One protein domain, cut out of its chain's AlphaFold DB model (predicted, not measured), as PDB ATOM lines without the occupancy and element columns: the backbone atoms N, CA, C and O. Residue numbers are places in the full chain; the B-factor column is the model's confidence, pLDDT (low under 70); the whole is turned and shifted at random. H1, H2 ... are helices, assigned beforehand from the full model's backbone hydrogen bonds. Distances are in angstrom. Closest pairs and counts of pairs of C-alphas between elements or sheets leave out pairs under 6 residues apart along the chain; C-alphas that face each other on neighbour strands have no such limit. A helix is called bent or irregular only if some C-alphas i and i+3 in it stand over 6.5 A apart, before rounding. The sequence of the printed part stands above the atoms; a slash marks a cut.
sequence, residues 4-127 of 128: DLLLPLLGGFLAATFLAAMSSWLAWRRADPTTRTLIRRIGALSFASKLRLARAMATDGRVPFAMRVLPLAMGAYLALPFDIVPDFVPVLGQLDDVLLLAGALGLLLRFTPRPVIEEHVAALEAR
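What this domain is: This is residues 4 to 127 of the 128 residues of the protein "DUF1232 domain-containing protein" of Chloroflexi bacterium (UniProt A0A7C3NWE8). A helical hairpin of H4 and H5 forms the core; the last part of H1 packs crosswise on H5, and three shorter helices, H2, H3 and H6, gather on another side of the hairpin. Residues 4 to 16 of H1 stick out as an arm, and residues 86 to 92 stick out at the hairpin's loop end. The printed part has 124 residues with six named helices, H1 to H6 in chain order, and no named strand: all helix. It is compact, with a radius of gyration of the C-alphas of 15.6 A and spans of 48 by 34 by 30 A.

Where its parts are: H1, residues 4 to 28, begins at C-alpha 4 (-24.779, 24.844, 63.442) and is 37.2 A long. H2 is residues 33 to 44, H3 47 to 59 and H4 65 to 78. H4 is irregular, only just: C-alphas 68 and 71 are 6.8 A apart. H5, residues 92 to 111, is 28.3 A long. H6, residues 114 to 125, ends at C-alpha 125 (-33.515, 59.622, 30.568).

How they stand to each other: H1 touches H5 with residues 20 to 28 alone, about perpendicular at 74 degrees; the closest C-alphas, Ser 24 and Leu 107, are 5.6 A apart. H4 and H5 touch as a hairpin at a shallow tilt of 12 degrees, closest at C-alphas Met 67 and Leu 108, 5.8 A. H3 and H4 form another hairpin, closest at C-alphas Ala 58 and Arg 68, 4.3 A. H3 touches H6, closest at C-alphas Ser 49 and Leu 124, 6.3 A. H2 and H6 only just touch, with 3 pairs of C-alphas within 8 A, the closest Ile 42 and Val 121, 6.9 A. H1 and H4 are apart. Every O i to N i+4 pair is within hydrogen-bond range in H2, H3, H5 and H6; H1 has 19 of 21 and H4 8 of 10.

The domain as a whole: The C-alphas farthest apart, Asp 4 and Ala 126, are 51.2 A apart. The printed part has no cut. The link from H4 to H5 is long; the others are tight. pLDDT is under 70 in residues 4 to 31 and 74 to 98.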
ATOM      1  N   ASP A   4     -23.991  25.863  64.131       66.38
ATOM      2  CA  ASP A   4     -24.779  24.844  63.442       66.38
ATOM      3  C   ASP A   4     -25.920  25.439  62.600       66.38
ATOM      4  O   ASP A   4     -26.385  24.807  61.654       66.38
ATOM      5  N   LEU A   5     -26.338  26.680  62.891       61.03
ATOM      6  CA  LEU A   5     -27.368  27.391  62.126       61.03
ATOM      7  C   LEU A   5     -26.772  28.252  60.997       61.03
ATOM      8  O   LEU A   5     -27.405  28.448  59.962       61.03
ATOM      9  N   LEU A   6     -25.543  28.747  61.166       59.12
ATOM     10  CA  LEU A   6     -24.882  29.632  60.198       59.12
ATOM     11  C   LEU A   6     -24.407  28.888  58.940       59.12
ATOM     12  O   LEU A   6     -24.516  29.419  57.836       59.12
ATOM     13  N   LEU A   7     -23.923  27.654  59.089       61.47
ATOM     14  CA  LEU A   7     -23.401  26.836  57.987       61.47
ATOM     15  C   LEU A   7     -24.468  26.454  56.928       61.47
ATOM     16  O   LEU A   7     -24.210  26.655  55.739       61.47
ATOM     17  N   PRO A   8     -25.676  25.973  57.294       58.41
ATOM     18  CA  PRO A   8     -26.735  25.692  56.318       58.41
ATOM     19  C   PRO A   8     -27.356  26.962  55.714       58.41
ATOM     20  O   PRO A   8     -27.755  26.941  54.550       58.41
ATOM     21  N   LEU A   9     -27.395  28.080  56.451       57.06
ATOM     22  CA  LEU A   9     -27.849  29.372  55.918       57.06
ATOM     23  C   LEU A   9     -26.887  29.918  54.849       57.06
ATOM     24  O   LEU A   9     -27.334  30.361  53.791       57.06
ATOM     25  N   LEU A  10     -25.574  29.824  55.082       54.47
ATOM     26  CA  LEU A  10     -24.545  30.190  54.103       54.47
ATOM     27  C   LEU A  10     -24.544  29.248  52.887       54.47
ATOM     28  O   LEU A  10     -24.473  29.709  51.748       54.47
ATOM     29  N   GLY A  11     -24.691  27.936  53.105       56.09
ATOM     30  CA  GLY A  11     -24.774  26.946  52.027       56.09
ATOM     31  C   GLY A  11     -26.018  27.111  51.145       56.09
ATOM     32  O   GLY A  11     -25.924  27.037  49.918       56.09
ATOM     33  N   GLY A  12     -27.173  27.407  51.746       57.41
ATOM     34  CA  GLY A  12     -28.410  27.694  51.015       57.41
ATOM     35  C   GLY A  12     -28.320  28.973  50.179       57.41
ATOM     36  O   GLY A  12     -28.811  29.008  49.050       57.41
ATOM     37  N   PHE A  13     -27.632  29.996  50.692       58.88
ATOM     38  CA  PHE A  13     -27.385  31.237  49.964       58.88
ATOM     39  C   PHE A  13     -26.506  31.009  48.723       58.88
ATOM     40  O   PHE A  13     -26.865  31.454  47.634       58.88
ATOM     41  N   LEU A  14     -25.419  30.239  48.849       56.72
ATOM     42  CA  LEU A  14     -24.523  29.908  47.730       56.72
ATOM     43  C   LEU A  14     -25.189  29.023  46.664       56.72
ATOM     44  O   LEU A  14     -25.000  29.228  45.466       56.72
ATOM     45  N   ALA A  15     -26.011  28.052  47.069       59.72
ATOM     46  CA  ALA A  15     -26.756  27.223  46.122       59.72
ATOM     47  C   ALA A  15     -27.802  28.045  45.343       59.72
ATOM     48  O   ALA A  15     -27.991  27.847  44.139       59.72
ATOM     49  N   ALA A  16     -28.451  29.003  46.010       58.94
ATOM     50  CA  ALA A  16     -29.415  29.900  45.387       58.94
ATOM     51  C   ALA A  16     -28.754  30.863  44.387       58.94
ATOM     52  O   ALA A  16     -29.292  31.061  43.294       58.94
ATOM     53  N   THR A  17     -27.578  31.416  44.705       57.78
ATOM     54  CA  THR A  17     -26.833  32.273  43.769       57.78
ATOM     55  C   THR A  17     -26.317  31.484  42.569       57.78
ATOM     56  O   THR A  17     -26.410  31.974  41.444       57.78
ATOM     57  N   PHE A  18     -25.875  30.238  42.761       61.53
ATOM     58  CA  PHE A  18     -25.424  29.368  41.672       61.53
ATOM     59  C   PHE A  18     -26.562  28.993  40.708       61.53
ATOM     60  O   PHE A  18     -26.410  29.089  39.488       61.53
ATOM     61  N   LEU A  19     -27.739  28.635  41.234       65.12
ATOM     62  CA  LEU A  19     -28.932  28.369  40.420       65.12
ATOM     63  C   LEU A  19     -29.412  29.626  39.685       65.12
ATOM     64  O   LEU A  19     -29.773  29.554  38.507       65.12
ATOM     65  N   ALA A  20     -29.365  30.785  40.347       60.88
ATOM     66  CA  ALA A  20     -29.678  32.062  39.723       60.88
ATOM     67  C   ALA A  20     -28.697  32.367  38.579       60.88
ATOM     68  O   ALA A  20     -29.141  32.605  37.457       60.88
ATOM     69  N   ALA A  21     -27.386  32.252  38.803       62.97
ATOM     70  CA  ALA A  21     -26.355  32.452  37.783       62.97
ATOM     71  C   ALA A  21     -26.522  31.498  36.585       62.97
ATOM     72  O   ALA A  21     -26.512  31.938  35.434       62.97
ATOM     73  N   MET A  22     -26.776  30.210  36.843       64.81
ATOM     74  CA  MET A  22     -26.993  29.193  35.809       64.81
ATOM     75  C   MET A  22     -28.257  29.471  34.980       64.81
ATOM     76  O   MET A  22     -28.239  29.398  33.748       64.81
ATOM     77  N   SER A  23     -29.354  29.851  35.639       61.16
ATOM     78  CA  SER A  23     -30.597  30.233  34.958       61.16
ATOM     79  C   SER A  23     -30.418  31.496  34.104       61.16
ATOM     80  O   SER A  23     -30.956  31.579  32.996       61.16
ATOM     81  N   SER A  24     -29.597  32.438  34.579       60.22
ATOM     82  CA  SER A  24     -29.263  33.679  33.884       60.22
ATOM     83  C   SER A  24     -28.395  33.433  32.649       60.22
ATOM     84  O   SER A  24     -28.672  33.971  31.576       60.22
ATOM     85  N   TRP A  25     -27.404  32.540  32.744       64.44
ATOM     86  CA  TRP A  25     -26.588  32.124  31.600       64.44
ATOM     87  C   TRP A  25     -27.443  31.465  30.513       64.44
ATOM     88  O   TRP A  25     -27.364  31.829  29.334       64.44
ATOM     89  N   LEU A  26     -28.318  30.532  30.891       64.12
ATOM     90  CA  LEU A  26     -29.191  29.857  29.932       64.12
ATOM     91  C   LEU A  26     -30.189  30.830  29.275       64.12
ATOM     92  O   LEU A  26     -30.547  30.671  28.106       64.12
ATOM     93  N   ALA A  27     -30.607  31.862  30.007       60.97
ATOM     94  CA  ALA A  27     -31.470  32.924  29.511       60.97
ATOM     95  C   ALA A  27     -30.756  33.893  28.553       60.97
ATOM     96  O   ALA A  27     -31.349  34.267  27.537       60.97
ATOM     97  N   TRP A  28     -29.494  34.256  28.817       61.69
ATOM     98  CA  TRP A  28     -28.693  35.128  27.945       61.69
ATOM     99  C   TRP A  28     -28.533  34.518  26.549       61.69
ATOM    100  O   TRP A  28     -28.635  35.225  25.548       61.69
ATOM    101  N   ARG A  29     -28.418  33.187  26.439       64.00
ATOM    102  CA  ARG A  29     -28.352  32.503  25.133       64.00
ATOM    103  C   ARG A  29     -29.543  32.802  24.206       64.00
ATOM    104  O   ARG A  29     -29.429  32.583  23.007       64.00
ATOM    105  N   ARG A  30     -30.661  33.316  24.734       63.44
ATOM    106  CA  ARG A  30     -31.855  33.721  23.970       63.44
ATOM    107  C   ARG A  30     -32.121  35.235  23.978       63.44
ATOM    108  O   ARG A  30     -33.253  35.647  23.746       63.44
ATOM    109  N   ALA A  31     -31.130  36.071  24.292       64.12
ATOM    110  CA  ALA A  31     -31.320  37.518  24.381       64.12
ATOM    111  C   ALA A  31     -31.629  38.152  23.010       64.12
ATOM    112  O   ALA A  31     -30.760  38.280  22.146       64.12
ATOM    113  N   ASP A  32     -32.880  38.575  22.865       72.31
ATOM    114  CA  ASP A  32     -33.469  39.265  21.716       72.31
ATOM    115  C   ASP A  32     -32.828  40.660  21.478       72.31
ATOM    116  O   ASP A  32     -32.460  41.323  22.460       72.31
ATOM    117  N   PRO A  33     -32.677  41.151  20.227       76.56
ATOM    118  CA  PRO A  33     -32.204  42.499  19.886       76.56
ATOM    119  C   PRO A  33     -32.706  43.635  20.789       76.56
ATOM    120  O   PRO A  33     -31.900  44.464  21.208       76.56
ATOM    121  N   THR A  34     -33.981  43.650  21.180       80.12
ATOM    122  CA  THR A  34     -34.534  44.712  22.044       80.12
ATOM    123  C   THR A  34     -33.914  44.732  23.450       80.12
ATOM    124  O   THR A  34     -33.739  45.800  24.037       80.12
ATOM    125  N   THR A  35     -33.486  43.579  23.986       80.81
ATOM    126  CA  THR A  35     -32.783  43.513  25.283       80.81
ATOM    127  C   THR A  35     -31.440  44.228  25.190       80.81
ATOM    128  O   THR A  35     -31.039  44.922  26.121       80.81
ATOM    129  N   ARG A  36     -30.754  44.109  24.046       81.62
ATOM    130  CA  ARG A  36     -29.462  44.772  23.818       81.62
ATOM    131  C   ARG A  36     -29.615  46.290  23.795       81.62
ATOM    132  O   ARG A  36     -28.756  46.993  24.326       81.62
ATOM    133  N   THR A  37     -30.711  46.794  23.232       87.62
ATOM    134  CA  THR A  37     -31.025  48.228  23.225       87.62
ATOM    135  C   THR A  37     -31.258  48.747  24.640       87.62
ATOM    136  O   THR A  37     -30.703  49.777  25.014       87.62
ATOM    137  N   LEU A  38     -32.006  48.002  25.460       86.56
ATOM    138  CA  LEU A  38     -32.260  48.367  26.852       86.56
ATOM    139  C   LEU A  38     -30.978  48.350  27.703       86.56
ATOM    140  O   LEU A  38     -30.734  49.292  28.451       86.56
ATOM    141  N   ILE A  39     -30.116  47.341  27.534       85.75
ATOM    142  CA  ILE A  39     -28.806  47.281  28.210       85.75
ATOM    143  C   ILE A  39     -27.949  48.496  27.844       85.75
ATOM    144  O   ILE A  39     -27.339  49.099  28.723       85.75
ATOM    145  N   ARG A  40     -27.918  48.892  26.564       87.44
ATOM    146  CA  ARG A  40     -27.181  50.085  26.116       87.44
ATOM    147  C   ARG A  40     -27.707  51.367  26.755       87.44
ATOM    148  O   ARG A  40     -26.904  52.170  27.219       87.44
ATOM    149  N   ARG A  41     -29.030  51.529  26.822       90.69
ATOM    150  CA  ARG A  41     -29.687  52.672  27.478       90.69
ATOM    151  C   ARG A  41     -29.322  52.752  28.957       90.69
ATOM    152  O   ARG A  41     -28.826  53.774  29.411       90.69
ATOM    153  N   ILE A  42     -29.449  51.638  29.680       87.69
ATOM    154  CA  ILE A  42     -29.048  51.542  31.093       87.69
ATOM    155  C   ILE A  42     -27.545  51.821  31.257       87.69
ATOM    156  O   ILE A  42     -27.139  52.509  32.194       87.69
ATOM    157  N   GLY A  43     -26.711  51.326  30.341       85.88
ATOM    158  CA  GLY A  43     -25.268  51.560  30.327       85.88
ATOM    159  C   GLY A  43     -24.897  53.038  30.179       85.88
ATOM    160  O   GLY A  43     -23.990  53.495  30.877       85.88
ATOM    161  N   ALA A  44     -25.642  53.773  29.347       88.56
ATOM    162  CA  ALA A  44     -25.471  55.204  29.097       88.56
ATOM    163  C   ALA A  44     -25.927  56.101  30.263       88.56
ATOM    164  O   ALA A  44     -25.543  57.267  30.319       88.56
ATOM    165  N   LEU A  45     -26.709  55.577  31.216       87.19
ATOM    166  CA  LEU A  45     -27.116  56.336  32.397       87.19
ATOM    167  C   LEU A  45     -25.912  56.699  33.280       87.19
ATOM    168  O   LEU A  45     -25.007  55.887  33.521       87.19
ATOM    169  N   SER A  46     -25.956  57.909  33.843       88.94
ATOM    170  CA  SER A  46     -25.011  58.347  34.871       88.94
ATOM    171  C   SER A  46     -25.090  57.453  36.114       88.94
ATOM    172  O   SER A  46     -26.103  56.795  36.374       88.94
ATOM    173  N   PHE A  47     -24.026  57.437  36.921       84.12
ATOM    174  CA  PHE A  47     -23.991  56.648  38.157       84.12
ATOM    175  C   PHE A  47     -25.153  56.996  39.107       84.12
ATOM    176  O   PHE A  47     -25.819  56.105  39.633       84.12
ATOM    177  N   ALA A  48     -25.476  58.286  39.244       88.00
ATOM    178  CA  ALA A  48     -26.613  58.740  40.043       88.00
ATOM    179  C   ALA A  48     -27.953  58.205  39.507       88.00
ATOM    180  O   ALA A  48     -28.801  57.768  40.287       88.00
ATOM    181  N   SER A  49     -28.144  58.188  38.185       88.38
ATOM    182  CA  SER A  49     -29.348  57.628  37.563       88.38
ATOM    183  C   SER A  49     -29.423  56.109  37.714       88.38
ATOM    184  O   SER A  49     -30.504  55.593  37.978       88.38
ATOM    185  N   LYS A  50     -28.297  55.389  37.655       87.00
ATOM    186  CA  LYS A  50     -28.244  53.944  37.951       87.00
ATOM    187  C   LYS A  50     -28.663  53.647  39.392       87.00
ATOM    188  O   LYS A  50     -29.470  52.749  39.615       87.00
ATOM    189  N   LEU A  51     -28.200  54.443  40.359       87.44
ATOM    190  CA  LEU A  51     -28.611  54.299  41.758       87.44
ATOM    191  C   LEU A  51     -30.106  54.600  41.951       87.44
ATOM    192  O   LEU A  51     -30.804  53.886  42.675       87.44
ATOM    193  N   ARG A  52     -30.628  55.624  41.265       89.69
ATOM    194  CA  ARG A  52     -32.066  55.936  41.265       89.69
ATOM    195  C   ARG A  52     -32.892  54.824  40.621       89.69
ATOM    196  O   ARG A  52     -33.936  54.493  41.169       89.69
ATOM    197  N   LEU A  53     -32.417  54.232  39.524       89.31
ATOM    198  CA  LEU A  53     -33.053  53.086  38.875       89.31
ATOM    199  C   LEU A  53     -33.114  51.897  39.834       89.31
ATOM    200  O   LEU A  53     -34.184  51.335  40.037       89.31
ATOM    201  N   ALA A  54     -31.992  51.564  40.477       85.31
ATOM    202  CA  ALA A  54     -31.930  50.490  41.463       85.31
ATOM    203  C   ALA A  54     -32.913  50.725  42.620       85.31
ATOM    204  O   ALA A  54     -33.668  49.824  42.980       85.31
ATOM    205  N   ARG A  55     -32.975  51.952  43.156       87.38
ATOM    206  CA  ARG A  55     -33.951  52.323  44.189       87.38
ATOM    207  C   ARG A  55     -35.389  52.196  43.685       87.38
ATOM    208  O   ARG A  55     -36.214  51.631  44.393       87.38
ATOM    209  N   ALA A  56     -35.690  52.702  42.491       88.38
ATOM    210  CA  ALA A  56     -37.031  52.662  41.916       88.38
ATOM    211  C   ALA A  56     -37.509  51.216  41.714       88.38
ATOM    212  O   ALA A  56     -38.594  50.863  42.174       88.38
ATOM    213  N   MET A  57     -36.650  50.359  41.150       87.44
ATOM    214  CA  MET A  57     -36.881  48.916  41.035       87.44
ATOM    215  C   MET A  57     -37.095  48.260  42.405       87.44
ATOM    216  O   MET A  57     -38.000  47.447  42.566       87.44
ATOM    217  N   ALA A  58     -36.304  48.631  43.414       82.81
ATOM    218  CA  ALA A  58     -36.431  48.091  44.765       82.81
ATOM    219  C   ALA A  58     -37.717  48.542  45.478       82.81
ATOM    220  O   ALA A  58     -38.161  47.869  46.408       82.81
ATOM    221  N   THR A  59     -38.339  49.650  45.071       86.31
ATOM    222  CA  THR A  59     -39.601  50.141  45.650       86.31
ATOM    223  C   THR A  59     -40.848  49.734  44.868       86.31
ATOM    224  O   THR A  59     -41.929  49.703  45.450       86.31
ATOM    225  N   ASP A  60     -40.717  49.400  43.583       86.69
ATOM    226  CA  ASP A  60     -41.847  49.048  42.720       86.69
ATOM    227  C   ASP A  60     -42.367  47.632  43.038       86.69
ATOM    228  O   ASP A  60     -41.645  46.637  42.960       86.69
ATOM    229  N   GLY A  61     -43.646  47.539  43.416       86.31
ATOM    230  CA  GLY A  61     -44.304  46.279  43.770       86.31
ATOM    231  C   GLY A  61     -44.495  45.316  42.596       86.31
ATOM    232  O   GLY A  61     -44.746  44.135  42.822       86.31
ATOM    233  N   ARG A  62     -44.347  45.791  41.352       87.69
ATOM    234  CA  ARG A  62     -44.401  44.961  40.138       87.69
ATOM    235  C   ARG A  62     -43.098  44.190  39.900       87.69
ATOM    236  O   ARG A  62     -43.067  43.285  39.068       87.69
ATOM    237  N   VAL A  63     -42.023  44.545  40.607       85.69
ATOM    238  CA  VAL A  63     -40.726  43.864  40.533       85.69
ATOM    239  C   VAL A  63     -40.732  42.672  41.499       85.69
ATOM    240  O   VAL A  63     -41.035  42.850  42.683       85.69
ATOM    241  N   PRO A  64     -40.382  41.451  41.049       80.38
ATOM    242  CA  PRO A  64     -40.311  40.290  41.933       80.38
ATOM    243  C   PRO A  64     -39.371  40.536  43.112       80.38
ATOM    244  O   PRO A  64     -38.287  41.092  42.932       80.38
ATOM    245  N   PHE A  65     -39.737  40.063  44.308       76.00
ATOM    246  CA  PHE A  65     -38.947  40.268  45.528       76.00
ATOM    247  C   PHE A  65     -37.471  39.886  45.343       76.00
ATOM    248  O   PHE A  65     -36.599  40.679  45.680       76.00
ATOM    249  N   ALA A  66     -37.189  38.750  44.694       73.06
ATOM    250  CA  ALA A  66     -35.828  38.308  44.381       73.06
ATOM    251  C   ALA A  66     -34.999  39.362  43.617       73.06
ATOM    252  O   ALA A  66     -33.820  39.542  43.904       73.06
ATOM    253  N   MET A  67     -35.615  40.104  42.693       80.62
ATOM    254  CA  MET A  67     -34.950  41.164  41.923       80.62
ATOM    255  C   MET A  67     -34.843  42.481  42.705       80.62
ATOM    256  O   MET A  67     -33.972  43.292  42.410       80.62
ATOM    257  N   ARG A  68     -35.677  42.683  43.734       78.56
ATOM    258  CA  ARG A  68     -35.604  43.840  44.646       78.56
ATOM    259  C   ARG A  68     -34.443  43.721  45.634       78.56
ATOM    260  O   ARG A  68     -33.811  44.727  45.940       78.56
ATOM    261  N   VAL A  69     -34.149  42.507  46.112       77.88
ATOM    262  CA  VAL A  69     -32.996  42.235  46.995       77.88
ATOM    263  C   VAL A  69     -31.686  42.023  46.239       77.88
ATOM    264  O   VAL A  69     -30.631  42.161  46.846       77.88
ATOM    265  N   LEU A  70     -31.717  41.752  44.931       74.81
ATOM    266  CA  LEU A  70     -30.510  41.515  44.134       74.81
ATOM    267  C   LEU A  70     -29.482  42.672  44.207       74.81
ATOM    268  O   LEU A  70     -28.323  42.386  44.498       74.81
ATOM    269  N   PRO A  71     -29.853  43.965  44.060       71.75
ATOM    270  CA  PRO A  71     -28.904  45.072  44.224       71.75
ATOM    271  C   PRO A  71     -28.349  45.179  45.648       71.75
ATOM    272  O   PRO A  71     -27.189  45.538  45.831       71.75
ATOM    273  N   LEU A  72     -29.166  44.855  46.657       70.88
ATOM    274  CA  LEU A  72     -28.742  44.854  48.057       70.88
ATOM    275  C   LEU A  72     -27.748  43.717  48.324       70.88
ATOM    276  O   LEU A  72     -26.748  43.939  48.992       70.88
ATOM    277  N   ALA A  73     -27.992  42.529  47.766       70.56
ATOM    278  CA  ALA A  73     -27.096  41.381  47.857       70.56
ATOM    279  C   ALA A  73     -25.749  41.656  47.173       70.56
ATOM    280  O   ALA A  73     -24.709  41.331  47.735       70.56
ATOM    281  N   MET A  74     -25.756  42.317  46.011       68.81
ATOM    282  CA  MET A  74     -24.523  42.753  45.345       68.81
ATOM    283  C   MET A  74     -23.780  43.823  46.149       68.81
ATOM    284  O   MET A  74     -22.569  43.741  46.307       68.81
ATOM    285  N   GLY A  75     -24.499  44.812  46.690       66.56
ATOM    286  CA  GLY A  75     -23.903  45.824  47.561       66.56
ATOM    287  C   GLY A  75     -23.307  45.218  48.833       66.56
ATOM    288  O   GLY A  75     -22.225  45.614  49.240       66.56
ATOM    289  N   ALA A  76     -23.976  44.228  49.428       69.12
ATOM    290  CA  ALA A  76     -23.480  43.494  50.589       69.12
ATOM    291  C   ALA A  76     -22.261  42.621  50.255       69.12
ATOM    292  O   ALA A  76     -21.364  42.522  51.084       69.12
ATOM    293  N   TYR A  77     -22.217  42.032  49.055       62.44
ATOM    294  CA  TYR A  77     -21.049  41.308  48.546       62.44
ATOM    295  C   TYR A  77     -19.840  42.243  48.402       62.44
ATOM    296  O   TYR A  77     -18.795  41.967  48.975       62.44
ATOM    297  N   LEU A  78     -20.013  43.392  47.738       62.47
ATOM    298  CA  LEU A  78     -18.947  44.384  47.539       62.47
ATOM    299  C   LEU A  78     -18.516  45.100  48.831       62.47
ATOM    300  O   LEU A  78     -17.389  45.571  48.931       62.47
ATOM    301  N   ALA A  79     -19.418  45.240  49.806       59.41
ATOM    302  CA  ALA A  79     -19.129  45.874  51.093       59.41
ATOM    303  C   ALA A  79     -18.509  44.911  52.118       59.41
ATOM    304  O   ALA A  79     -18.128  45.349  53.208       59.41
ATOM    305  N   LEU A  80     -18.437  43.610  51.814       59.03
ATOM    306  CA  LEU A  80     -17.814  42.636  52.697       59.03
ATOM    307  C   LEU A  80     -16.283  42.810  52.625       59.03
ATOM    308  O   LEU A  80     -15.721  42.729  51.540       59.03
ATOM    309  N   PRO A  81     -15.573  42.998  53.753       51.19
ATOM    310  CA  PRO A  81     -14.116  43.198  53.776       51.19
ATOM    311  C   PRO A  81     -13.301  41.929  53.451       51.19
ATOM    312  O   PRO A  81     -12.094  41.900  53.674       51.19
ATOM    313  N   PHE A  82     -13.963  40.865  52.987       48.94
ATOM    314  CA  PHE A  82     -13.369  39.579  52.645       48.94
ATOM    315  C   PHE A  82     -13.551  39.321  51.153       48.94
ATOM    316  O   PHE A  82     -14.642  38.956  50.718       48.94
ATOM    317  N   ASP A  83     -12.461  39.450  50.404       55.22
ATOM    318  CA  ASP A  83     -12.366  38.946  49.041       55.22
ATOM    319  C   ASP A  83     -12.328  37.411  49.070       55.22
ATOM    320  O   ASP A  83     -11.365  36.796  49.536       55.22
ATOM    321  N   ILE A  84     -13.396  36.763  48.593       47.88
ATOM    322  CA  ILE A  84     -13.401  35.306  48.350       47.88
ATOM    323  C   ILE A  84     -12.457  34.964  47.184       47.88
ATOM    324  O   ILE A  84     -11.991  33.828  47.083       47.88
ATOM    325  N   VAL A  85     -12.133  35.945  46.337       49.00
ATOM    326  CA  VAL A  85     -11.127  35.853  45.280       49.00
ATOM    327  C   VAL A  85      -9.864  36.553  45.784       49.00
ATOM    328  O   VAL A  85      -9.789  37.773  45.718       49.00
ATOM    329  N   PRO A  86      -8.862  35.822  46.307       45.69
ATOM    330  CA  PRO A  86      -7.621  36.441  46.747       45.69
ATOM    331  C   PRO A  86      -6.999  37.220  45.585       45.69
ATOM    332  O   PRO A  86      -6.976  36.717  44.458       45.69
ATOM    333  N   ASP A  87      -6.428  38.385  45.887       51.53
ATOM    334  CA  ASP A  87      -5.735  39.333  44.992       51.53
ATOM    335  C   ASP A  87      -4.528  38.767  44.198       51.53
ATOM    336  O   ASP A  87      -3.645  39.495  43.747       51.53
ATOM    337  N   PHE A  88      -4.436  37.452  43.998       50.03
ATOM    338  CA  PHE A  88      -3.307  36.792  43.350       50.03
ATOM    339  C   PHE A  88      -3.327  36.847  41.818       50.03
ATOM    340  O   PHE A  88      -2.315  36.524  41.194       50.03
ATOM    341  N   VAL A  89      -4.433  37.262  41.189       51.16
ATOM    342  CA  VAL A  89      -4.500  37.399  39.726       51.16
ATOM    343  C   VAL A  89      -5.133  38.744  39.351       51.16
ATOM    344  O   VAL A  89      -6.360  38.833  39.271       51.16
ATOM    345  N   PRO A  90      -4.315  39.771  39.040       50.28
ATOM    346  CA  PRO A  90      -4.752  41.144  38.744       50.28
ATOM    347  C   PRO A  90      -5.807  41.293  37.634       50.28
ATOM    348  O   PRO A  90      -6.387  42.360  37.473       50.28
ATOM    349  N   VAL A  91      -6.047  40.237  36.847       58.31
ATOM    350  CA  VAL A  91      -6.976  40.219  35.707       58.31
ATOM    351  C   VAL A  91      -8.249  39.403  35.991       58.31
ATOM    352  O   VAL A  91      -9.278  39.661  35.373       58.31
ATOM    353  N   LEU A  92      -8.225  38.438  36.921       52.50
ATOM    354  CA  LEU A  92      -9.386  37.572  37.189       52.50
ATOM    355  C   LEU A  92     -10.373  38.189  38.186       52.50
ATOM    356  O   LEU A  92     -11.572  38.005  38.002       52.50
ATOM    357  N   GLY A  93      -9.896  38.965  39.169       55.00
ATOM    358  CA  GLY A  93     -10.773  39.646  40.134       55.00
ATOM    359  C   GLY A  93     -11.748  40.622  39.462       55.00
ATOM    360  O   GLY A  93     -12.949  40.567  39.690       55.00
ATOM    361  N   GLN A  94     -11.266  41.429  38.509       58.50
ATOM    362  CA  GLN A  94     -12.120  42.359  37.751       58.50
ATOM    363  C   GLN A  94     -13.084  41.656  36.786       58.50
ATOM    364  O   GLN A  94     -14.147  42.190  36.466       58.50
ATOM    365  N   LEU A  95     -12.714  40.473  36.286       62.78
ATOM    366  CA  LEU A  95     -13.568  39.711  35.380       62.78
ATOM    367  C   LEU A  95     -14.783  39.145  36.124       62.78
ATOM    368  O   LEU A  95     -15.880  39.144  35.566       62.78
ATOM    369  N   ASP A  96     -14.596  38.710  37.372       66.06
ATOM    370  CA  ASP A  96     -15.675  38.183  38.207       66.06
ATOM    371  C   ASP A  96     -16.718  39.263  38.526       66.06
ATOM    372  O   ASP A  96     -17.907  39.050  38.303       66.06
ATOM    373  N   ASP A  97     -16.287  40.475  38.883       69.12
ATOM    374  CA  ASP A  97     -17.195  41.603  39.125       69.12
ATOM    375  C   ASP A  97     -18.037  41.963  37.897       69.12
ATOM    376  O   ASP A  97     -19.245  42.201  37.990       69.12
ATOM    377  N   VAL A  98     -17.412  41.983  36.716       69.00
ATOM    378  CA  VAL A  98     -18.104  42.269  35.453       69.00
ATOM    379  C   VAL A  98     -19.095  41.158  35.116       69.00
ATOM    380  O   VAL A  98     -20.216  41.451  34.688       69.00
ATOM    381  N   LEU A  99     -18.721  39.894  35.324       70.56
ATOM    382  CA  LEU A  99     -19.605  38.748  35.115       70.56
ATOM    383  C   LEU A  99     -20.776  38.754  36.100       70.56
ATOM    384  O   LEU A  99     -21.913  38.503  35.691       70.56
ATOM    385  N   LEU A 100     -20.532  39.109  37.361       70.88
ATOM    386  CA  LEU A 100     -21.545  39.226  38.402       70.88
ATOM    387  C   LEU A 100     -22.534  40.356  38.084       70.88
ATOM    388  O   LEU A 100     -23.746  40.134  38.083       70.88
ATOM    389  N   LEU A 101     -22.036  41.550  37.739       74.25
ATOM    390  CA  LEU A 101     -22.846  42.698  37.312       74.25
ATOM    391  C   LEU A 101     -23.681  42.378  36.074       74.25
ATOM    392  O   LEU A 101     -24.881  42.665  36.034       74.25
ATOM    393  N   ALA A 102     -23.067  41.766  35.066       71.88
ATOM    394  CA  ALA A 102     -23.755  41.403  33.839       71.88
ATOM    395  C   ALA A 102     -24.805  40.306  34.079       71.88
ATOM    396  O   ALA A 102     -25.917  40.387  33.552       71.88
ATOM    397  N   GLY A 103     -24.488  39.314  34.914       76.62
ATOM    398  CA  GLY A 103     -25.403  38.251  35.319       76.62
ATOM    399  C   GLY A 103     -26.605  38.783  36.097       76.62
ATOM    400  O   GLY A 103     -27.741  38.394  35.809       76.62
ATOM    401  N   ALA A 104     -26.377  39.715  37.023       76.69
ATOM    402  CA  ALA A 104     -27.424  40.358  37.805       76.69
ATOM    403  C   ALA A 104     -28.328  41.258  36.955       76.69
ATOM    404  O   ALA A 104     -29.553  41.181  37.065       76.69
ATOM    405  N   LEU A 105     -27.754  42.057  36.049       80.00
ATOM    406  CA  LEU A 105     -28.533  42.827  35.081       80.00
ATOM    407  C   LEU A 105     -29.354  41.892  34.178       80.00
ATOM    408  O   LEU A 105     -30.533  42.142  33.943       80.00
ATOM    409  N   GLY A 106     -28.766  40.781  33.729       78.00
ATOM    410  CA  GLY A 106     -29.465  39.749  32.966       78.00
ATOM    411  C   GLY A 106     -30.667  39.163  33.713       78.00
ATOM    412  O   GLY A 106     -31.754  39.079  33.141       78.00
ATOM    413  N   LEU A 107     -30.505  38.831  35.000       76.94
ATOM    414  CA  LEU A 107     -31.594  38.361  35.866       76.94
ATOM    415  C   LEU A 107     -32.698  39.412  35.991       76.94
ATOM    416  O   LEU A 107     -33.874  39.101  35.799       76.94
ATOM    417  N   LEU A 108     -32.318  40.661  36.260       80.38
ATOM    418  CA  LEU A 108     -33.256  41.767  36.410       80.38
ATOM    419  C   LEU A 108     -34.113  41.932  35.150       80.38
ATOM    420  O   LEU A 108     -35.337  41.969  35.248       80.38
ATOM    421  N   LEU A 109     -33.488  41.954  33.970       81.81
ATOM    422  CA  LEU A 109     -34.177  42.091  32.681       81.81
ATOM    423  C   LEU A 109     -35.040  40.875  32.317       81.81
ATOM    424  O   LEU A 109     -36.003  41.006  31.563       81.81
ATOM    425  N   ARG A 110     -34.683  39.690  32.820       80.88
ATOM    426  CA  ARG A 110     -35.377  38.423  32.562       80.88
ATOM    427  C   ARG A 110     -36.640  38.277  33.402       80.88
ATOM    428  O   ARG A 110     -37.654  37.813  32.889       80.88
ATOM    429  N   PHE A 111     -36.543  38.592  34.690       80.88
ATOM    430  CA  PHE A 111     -37.595  38.320  35.669       80.88
ATOM    431  C   PHE A 111     -38.469  39.534  35.969       80.88
ATOM    432  O   PHE A 111     -39.579  39.373  36.469       80.88
ATOM    433  N   THR A 112     -38.006  40.739  35.649       82.19
ATOM    434  CA  THR A 112     -38.828  41.941  35.778       82.19
ATOM    435  C   THR A 112     -39.624  42.157  34.494       82.19
ATOM    436  O   THR A 112     -39.048  42.081  33.405       82.19
ATOM    437  N   PRO A 113     -40.934  42.457  34.579       86.12
ATOM    438  CA  PRO A 113     -41.716  42.799  33.402       86.12
ATOM    439  C   PRO A 113     -41.065  43.958  32.644       86.12
ATOM    440  O   PRO A 113     -40.870  45.045  33.189       86.12
ATOM    441  N   ARG A 114     -40.738  43.732  31.370       84.94
ATOM    442  CA  ARG A 114     -40.055  44.716  30.516       84.94
ATOM    443  C   ARG A 114     -40.681  46.117  30.526       84.94
ATOM    444  O   ARG A 114     -39.914  47.067  30.663       84.94
ATOM    445  N   PRO A 115     -42.021  46.268  30.442       88.69
ATOM    446  CA  PRO A 115     -42.653  47.586  30.460       88.69
ATOM    447  C   PRO A 115     -42.303  48.400  31.708       88.69
ATOM    448  O   PRO A 115     -42.142  49.608  31.619       88.69
ATOM    449  N   VAL A 116     -42.117  47.735  32.853       89.81
ATOM    450  CA  VAL A 116     -41.740  48.386  34.114       89.81
ATOM    451  C   VAL A 116     -40.326  48.948  34.005       89.81
ATOM    452  O   VAL A 116     -40.095  50.113  34.306       89.81
ATOM    453  N   ILE A 117     -39.365  48.150  33.535       89.06
ATOM    454  CA  ILE A 117     -37.976  48.610  33.396       89.06
ATOM    455  C   ILE A 117     -37.895  49.759  32.389       89.06
ATOM    456  O   ILE A 117     -37.226  50.753  32.651       89.06
ATOM    457  N   GLU A 118     -38.582  49.641  31.253       91.44
ATOM    458  CA  GLU A 118     -38.595  50.687  30.230       91.44
ATOM    459  C   GLU A 118     -39.219  51.994  30.732       91.44
ATOM    460  O   GLU A 118     -38.666  53.055  30.449       91.44
ATOM    461  N   GLU A 119     -40.299  51.924  31.518       92.69
ATOM    462  CA  GLU A 119     -40.930  53.079  32.170       92.69
ATOM    463  C   GLU A 119     -39.930  53.819  33.071       92.69
ATOM    464  O   GLU A 119     -39.729  55.028  32.932       92.69
ATOM    465  N   HIS A 120     -39.239  53.091  33.954       92.31
ATOM    466  CA  HIS A 120     -38.270  53.683  34.881       92.31
ATOM    467  C   HIS A 120     -37.015  54.211  34.176       92.31
ATOM    468  O   HIS A 120     -36.503  55.265  34.548       92.31
ATOM    469  N   VAL A 121     -36.525  53.515  33.146       91.88
ATOM    470  CA  VAL A 121     -35.383  53.977  32.340       91.88
ATOM    471  C   VAL A 121     -35.749  55.247  31.570       91.88
ATOM    472  O   VAL A 121     -35.005  56.222  31.648       91.88
ATOM    473  N   ALA A 122     -36.909  55.289  30.910       92.50
ATOM    474  CA  ALA A 122     -37.373  56.476  30.192       92.50
ATOM    475  C   ALA A 122     -37.589  57.675  31.132       92.50
ATOM    476  O   ALA A 122     -37.193  58.796  30.813       92.50
ATOM    477  N   ALA A 123     -38.150  57.445  32.324       91.69
ATOM    478  CA  ALA A 123     -38.328  58.488  33.332       91.69
ATOM    479  C   ALA A 123     -36.998  59.083  33.827       91.69
ATOM    480  O   ALA A 123     -36.963  60.239  34.247       91.69
ATOM    481  N   LEU A 124     -35.908  58.308  33.806       91.31
ATOM    482  CA  LEU A 124     -34.571  58.777  34.172       91.31
ATOM    483  C   LEU A 124     -33.849  59.459  33.013       91.31
ATOM    484  O   LEU A 124     -33.158  60.443  33.256       91.31
ATOM    485  N   GLU A 125     -34.025  58.974  31.783       89.62
ATOM    486  CA  GLU A 125     -33.515  59.622  30.568       89.62
ATOM    487  C   GLU A 125     -34.123  61.019  30.392       89.62
ATOM    488  O   GLU A 125     -33.402  61.960  30.102       89.62
ATOM    489  N   ALA A 126     -35.420  61.189  30.666       89.00
ATOM    490  CA  ALA A 126     -36.086  62.494  30.607       89.00
ATOM    491  C   ALA A 126     -35.617  63.495  31.686       89.00
ATOM    492  O   ALA A 126     -35.991  64.666  31.645       89.00
ATOM    493  N   ARG A 127     -34.858  63.034  32.688       80.56
ATOM    494  CA  ARG A 127     -34.340  63.845  33.806       80.56
ATOM    495  C   ARG A 127     -32.834  64.106  33.716       80.56
ATOM    496  O   ARG A 127     -32.310  64.771  34.613       80.56
TER     497      ARG A 127